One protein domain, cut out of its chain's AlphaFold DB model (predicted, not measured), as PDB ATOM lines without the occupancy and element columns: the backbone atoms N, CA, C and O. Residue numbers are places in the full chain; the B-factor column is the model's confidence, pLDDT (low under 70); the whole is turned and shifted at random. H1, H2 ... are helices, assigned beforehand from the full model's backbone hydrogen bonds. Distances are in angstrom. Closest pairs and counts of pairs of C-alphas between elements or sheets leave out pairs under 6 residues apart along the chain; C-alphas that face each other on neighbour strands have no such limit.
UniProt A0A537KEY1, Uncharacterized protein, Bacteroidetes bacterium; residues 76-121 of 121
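Overview. This is residues 76 to 121 of the 121 residues of an uncharacterized protein of Bacteroidetes bacterium (UniProt A0A537KEY1). With little regular structure, the printed part is a loose string of loop and helix: a looped stretch, residues 76 to 87, at one end, the short helix H1, a second looped stretch, residues 97 to 110, and the short helix H2 towards the other end. The printed part has 46 residues with two named helices, H1 then H2, and no named strand. The class is all helix, though the named elements hold only 17 of the 46 residues. The whole is loose, with a radius of gyration of the C-alphas of 12.4 A and spans of 32 by 22 by 17 A.

Arrangement. H1, residues 88 to 96, and H2, residues 111 to 118, are only just apart, their closest C-alphas 8.1 A from each other. In H1 and H2 every O i to N i+4 pair is within hydrogen-bond range.

Along the chain. H1 is 12.4 A long from C-alpha 88 at (-18.173, 30.043, -0.247) to C-alpha 96. H2 is 10.7 A long and ends with C-alpha 118 at (0.047, 29.202, -20.200).

Size, cuts and confidence. The C-alphas of Lys 79 and Gly 121 are the two farthest apart, 34.4 A. The link from H1 to H2 is long, 14 residues. The printed part has no cut. Its mean pLDDT is 89.5, and residue 121, the chain's last, is under 70.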
ATOM      1  N   LYS A  76     -18.499  20.475  -1.586       92.00
ATOM      2  CA  LYS A  76     -19.926  20.279  -1.274       92.00
ATOM      3  C   LYS A  76     -20.748  20.297  -2.565       92.00
ATOM      4  O   LYS A  76     -20.825  21.323  -3.239       92.00
ATOM      5  N   THR A  77     -21.357  19.181  -2.936       93.06
ATOM      6  CA  THR A  77     -22.125  19.039  -4.182       93.06
ATOM      7  C   THR A  77     -23.609  18.824  -3.903       93.06
ATOM      8  O   THR A  77     -24.015  18.416  -2.816       93.06
ATOM      9  N   LYS A  78     -24.449  19.131  -4.893       91.38
ATOM     10  CA  LYS A  78     -25.879  18.790  -4.880       91.38
ATOM     11  C   LYS A  78     -26.074  17.321  -5.282       91.38
ATOM     12  O   LYS A  78     -25.154  16.686  -5.791       91.38
ATOM     13  N   LYS A  79     -27.308  16.805  -5.179       90.88
ATOM     14  CA  LYS A  79     -27.674  15.440  -5.629       90.88
ATOM     15  C   LYS A  79     -27.286  15.147  -7.090       90.88
ATOM     16  O   LYS A  79     -27.009  14.009  -7.433       90.88
ATOM     17  N   ASN A  80     -27.255  16.169  -7.948       85.94
ATOM     18  CA  ASN A  80     -26.870  16.050  -9.359       85.94
ATOM     19  C   ASN A  80     -25.344  16.121  -9.603       85.94
ATOM     20  O   ASN A  80     -24.924  16.269 -10.746       85.94
ATOM     21  N   GLY A  81     -24.518  16.113  -8.551       88.19
ATOM     22  CA  GLY A  81     -23.055  16.186  -8.644       88.19
ATOM     23  C   GLY A  81     -22.489  17.571  -8.981       88.19
ATOM     24  O   GLY A  81     -21.277  17.762  -8.935       88.19
ATOM     25  N   THR A  82     -23.330  18.569  -9.274       90.31
ATOM     26  CA  THR A  82     -22.867  19.945  -9.512       90.31
ATOM     27  C   THR A  82     -22.458  20.596  -8.183       90.31
ATOM     28  O   THR A  82     -23.154  20.389  -7.180       90.31
ATOM     29  N   PRO A  83     -21.383  21.409  -8.134       91.94
ATOM     30  CA  PRO A  83     -20.996  22.116  -6.916       91.94
ATOM     31  C   PRO A  83     -22.131  22.996  -6.383       91.94
ATOM     32  O   PRO A  83     -22.770  23.743  -7.133       91.94
ATOM     33  N   ASP A  84     -22.397  22.921  -5.081       93.94
ATOM     34  CA  ASP A  84     -23.427  23.747  -4.466       93.94
ATOM     35  C   ASP A  84     -22.911  25.177  -4.252       93.94
ATOM     36  O   ASP A  84     -22.102  25.448  -3.364       93.94
ATOM     37  N   MET A  85     -23.408  26.112  -5.066       92.06
ATOM     38  CA  MET A  85     -23.062  27.535  -5.011       92.06
ATOM     39  C   MET A  85     -23.508  28.235  -3.719       92.06
ATOM     40  O   MET A  85     -23.255  29.426  -3.578       92.06
ATOM     41  N   ARG A  86     -24.174  27.561  -2.774       94.50
ATOM     42  CA  ARG A  86     -24.425  28.113  -1.431       94.50
ATOM     43  C   ARG A  86     -23.140  28.241  -0.609       94.50
ATOM     44  O   ARG A  86     -23.001  29.199   0.147       94.50
ATOM     45  N   TYR A  87     -22.180  27.340  -0.812       93.44
ATOM     46  CA  TYR A  87     -20.910  27.332  -0.084       93.44
ATOM     47  C   TYR A  87     -19.896  28.309  -0.692       93.44
ATOM     48  O   TYR A  87     -19.763  28.415  -1.915       93.44
ATOM     49  N   LYS A  88     -19.159  29.026   0.167       91.12
ATOM     50  CA  LYS A  88     -18.173  30.043  -0.247       91.12
ATOM     51  C   LYS A  88     -17.047  29.441  -1.092       91.12
ATOM     52  O   LYS A  88     -16.721  30.000  -2.135       91.12
ATOM     53  N   GLU A  89     -16.523  28.289  -0.687       90.44
ATOM     54  CA  GLU A  89     -15.468  27.550  -1.398       90.44
ATOM     55  C   GLU A  89     -15.848  27.289  -2.860       90.44
ATOM     56  O   GLU A  89     -15.084  27.593  -3.774       90.44
ATOM     57  N   ASN A  90     -17.081  26.838  -3.098       90.75
ATOM     58  CA  ASN A  90     -17.574  26.547  -4.440       90.75
ATOM     59  C   ASN A  90     -17.758  27.806  -5.290       90.75
ATOM     60  O   ASN A  90     -17.493  27.773  -6.490       90.75
ATOM     61  N   LYS A  91     -18.171  28.930  -4.686       90.06
ATOM     62  CA  LYS A  91     -18.246  30.223  -5.388       90.06
ATOM     63  C   LYS A  91     -16.858  30.703  -5.814       90.06
ATOM     64  O   LYS A  91     -16.703  31.212  -6.922       90.06
ATOM     65  N   VAL A  92     -15.860  30.564  -4.942       88.38
ATOM     66  CA  VAL A  92     -14.474  30.955  -5.235       88.38
ATOM     67  C   VAL A  92     -13.878  30.041  -6.306       88.38
ATOM     68  O   VAL A  92     -13.332  30.534  -7.292       88.38
ATOM     69  N   ALA A  93     -14.067  28.727  -6.183       85.31
ATOM     70  CA  ALA A  93     -13.614  27.751  -7.170       85.31
ATOM     71  C   ALA A  93     -14.255  27.976  -8.551       85.31
ATOM     72  O   ALA A  93     -13.561  27.931  -9.568       85.31
ATOM     73  N   ALA A  94     -15.554  28.296  -8.595       85.44
ATOM     74  CA  ALA A  94     -16.253  28.616  -9.837       85.44
ATOM     75  C   ALA A  94     -15.699  29.878 -10.511       85.44
ATOM     76  O   ALA A  94     -15.563  29.899 -11.728       85.44
ATOM     77  N   LYS A  95     -15.325  30.908  -9.740       82.75
ATOM     78  CA  LYS A  95     -14.662  32.113 -10.273       82.75
ATOM     79  C   LYS A  95     -13.248  31.826 -10.759       82.75
ATOM     80  O   LYS A  95     -12.811  32.417 -11.743       82.75
ATOM     81  N   ALA A  96     -12.540  30.917 -10.090       81.19
ATOM     82  CA  ALA A  96     -11.227  30.492 -10.538       81.19
ATOM     83  C   ALA A  96     -11.340  29.838 -11.922       81.19
ATOM     84  O   ALA A  96     -10.524  30.104 -12.800       81.19
ATOM     85  N   THR A  97     -12.329  28.980 -12.166       80.12
ATOM     86  CA  THR A  97     -12.580  28.417 -13.501       80.12
ATOM     87  C   THR A  97     -13.257  29.451 -14.403       80.12
ATOM     88  O   THR A  97     -14.454  29.669 -14.301       80.12
ATOM     89  N   GLY A  98     -12.497  30.103 -15.285       89.19
ATOM     90  CA  GLY A  98     -13.034  31.130 -16.177       89.19
ATOM     91  C   GLY A  98     -14.159  30.650 -17.114       89.19
ATOM     92  O   GLY A  98     -14.443  29.451 -17.201       89.19
ATOM     93  N   PRO A  99     -14.804  31.579 -17.848       93.38
ATOM     94  CA  PRO A  99     -15.958  31.280 -18.695       93.38
ATOM     95  C   PRO A  99     -15.690  30.181 -19.732       93.38
ATOM     96  O   PRO A  99     -14.597  30.084 -20.292       93.38
ATOM     97  N   LYS A 100     -16.701  29.360 -20.023       93.75
ATOM     98  CA  LYS A 100     -16.621  28.265 -21.002       93.75
ATOM     99  C   LYS A 100     -17.561  28.512 -22.179       93.75
ATOM    100  O   LYS A 100     -18.578  29.187 -22.043       93.75
ATOM    101  N   LYS A 101     -17.230  27.933 -23.333       94.25
ATOM    102  CA  LYS A 101     -18.105  27.883 -24.516       94.25
ATOM    103  C   LYS A 101     -19.226  26.845 -24.317       94.25
ATOM    104  O   LYS A 101     -19.133  25.986 -23.443       94.25
ATOM    105  N   LYS A 102     -20.241  26.846 -25.197       94.06
ATOM    106  CA  LYS A 102     -21.332  25.837 -25.239       94.06
ATOM    107  C   LYS A 102     -20.834  24.384 -25.286       94.06
ATOM    108  O   LYS A 102     -21.517  23.484 -24.815       94.06
ATOM    109  N   ASN A 103     -19.673  24.146 -25.890       91.50
ATOM    110  CA  ASN A 103     -19.058  22.820 -25.990       91.50
ATOM    111  C   ASN A 103     -18.220  22.438 -24.748       91.50
ATOM    112  O   ASN A 103     -17.504  21.445 -24.786       91.50
ATOM    113  N   GLY A 104     -18.248  23.238 -23.678       90.62
ATOM    114  CA  GLY A 104     -17.526  22.975 -22.430       90.62
ATOM    115  C   GLY A 104     -16.035  23.329 -22.450       90.62
ATOM    116  O   GLY A 104     -15.393  23.297 -21.399       90.62
ATOM    117  N   THR A 105     -15.478  23.719 -23.600       93.81
ATOM    118  CA  THR A 105     -14.074  24.152 -23.689       93.81
ATOM    119  C   THR A 105     -13.873  25.548 -23.082       93.81
ATOM    120  O   THR A 105     -14.785  26.382 -23.157       93.81
ATOM    121  N   PRO A 106     -12.703  25.838 -22.471       94.44
ATOM    122  CA  PRO A 106     -12.391  27.177 -21.983       94.44
ATOM    123  C   PRO A 106     -12.496  28.205 -23.109       94.44
ATOM    124  O   PRO A 106     -11.947  28.018 -24.199       94.44
ATOM    125  N   ASP A 107     -13.199  29.307 -22.862       95.06
ATOM    126  CA  ASP A 107     -13.284  30.369 -23.851       95.06
ATOM    127  C   ASP A 107     -11.998  31.210 -23.839       95.06
ATOM    128  O   ASP A 107     -11.777  32.036 -22.953       95.06
ATOM    129  N   MET A 108     -11.147  30.993 -24.844       94.25
ATOM    130  CA  MET A 108      -9.862  31.679 -25.020       94.25
ATOM    131  C   MET A 108      -9.992  33.178 -25.309       94.25
ATOM    132  O   MET A 108      -8.975  33.861 -25.381       94.25
ATOM    133  N   ARG A 109     -11.202  33.731 -25.457       95.12
ATOM    134  CA  ARG A 109     -11.399  35.190 -25.485       95.12
ATOM    135  C   ARG A 109     -11.087  35.834 -24.133       95.12
ATOM    136  O   ARG A 109     -10.607  36.963 -24.096       95.12
ATOM    137  N   TYR A 110     -11.283  35.108 -23.032       94.50
ATOM    138  CA  TYR A 110     -11.076  35.626 -21.681       94.50
ATOM    139  C   TYR A 110      -9.631  35.451 -21.204       94.50
ATOM    140  O   TYR A 110      -9.049  34.370 -21.313       94.50
ATOM    141  N   LYS A 111      -9.075  36.508 -20.596       92.62
ATOM    142  CA  LYS A 111      -7.701  36.548 -20.066       92.62
ATOM    143  C   LYS A 111      -7.413  35.412 -19.074       92.62
ATOM    144  O   LYS A 111      -6.430  34.701 -19.252       92.62
ATOM    145  N   VAL A 112      -8.329  35.168 -18.130       91.62
ATOM    146  CA  VAL A 112      -8.223  34.098 -17.116       91.62
ATOM    147  C   VAL A 112      -7.995  32.710 -17.727       91.62
ATOM    148  O   VAL A 112      -7.257  31.898 -17.177       91.62
ATOM    149  N   ASN A 113      -8.583  32.430 -18.891       92.62
ATOM    150  CA  ASN A 113      -8.414  31.140 -19.554       92.62
ATOM    151  C   ASN A 113      -7.090  31.062 -20.316       92.62
ATOM    152  O   ASN A 113      -6.467  30.004 -20.321       92.62
ATOM    153  N   LYS A 114      -6.638  32.174 -20.915       92.81
ATOM    154  CA  LYS A 114      -5.317  32.257 -21.558       92.81
ATOM    155  C   LYS A 114      -4.197  32.058 -20.538       92.81
ATOM    156  O   LYS A 114      -3.285  31.281 -20.785       92.81
ATOM    157  N   GLU A 115      -4.280  32.736 -19.397       91.62
ATOM    158  CA  GLU A 115      -3.300  32.617 -18.310       91.62
ATOM    159  C   GLU A 115      -3.254  31.189 -17.773       91.62
ATOM    160  O   GLU A 115      -2.185  30.595 -17.715       91.62
ATOM    161  N   LYS A 116      -4.418  30.582 -17.517       88.50
ATOM    162  CA  LYS A 116      -4.501  29.183 -17.079       88.50
ATOM    163  C   LYS A 116      -3.956  28.166 -18.072       88.50
ATOM    164  O   LYS A 116      -3.557  27.089 -17.649       88.50
ATOM    165  N   GLN A 117      -4.015  28.449 -19.369       87.50
ATOM    166  CA  GLN A 117      -3.433  27.577 -20.390       87.50
ATOM    167  C   GLN A 117      -1.912  27.720 -20.424       87.50
ATOM    168  O   GLN A 117      -1.214  26.717 -20.473       87.50
ATOM    169  N   LYS A 118      -1.397  28.948 -20.291       85.50
ATOM    170  CA  LYS A 118       0.047  29.202 -20.200       85.50
ATOM    171  C   LYS A 118       0.692  28.574 -18.970       85.50
ATOM    172  O   LYS A 118       1.817  28.128 -19.061       85.50
ATOM    173  N   THR A 119      -0.004  28.535 -17.835       83.31
ATOM    174  CA  THR A 119       0.508  27.890 -16.611       83.31
ATOM    175  C   THR A 119       0.409  26.364 -16.638       83.31
ATOM    176  O   THR A 119       0.798  25.720 -15.672       83.31
ATOM    177  N   LYS A 120      -0.233  25.785 -17.662       75.69
ATOM    178  CA  LYS A 120      -0.458  24.337 -17.789       75.69
ATOM    179  C   LYS A 120       0.429  23.669 -18.840       75.69
ATOM    180  O   LYS A 120       0.435  22.442 -18.872       75.69
ATOM    181  N   GLY A 121       1.072  24.450 -19.707       55.78
ATOM    182  CA  GLY A 121       2.089  23.985 -20.653       55.78
ATOM    183  C   GLY A 121       3.471  24.263 -20.101       55.78
ATOM    184  O   GLY A 121       4.374  23.478 -20.443       55.78
TER     185      GLY A 121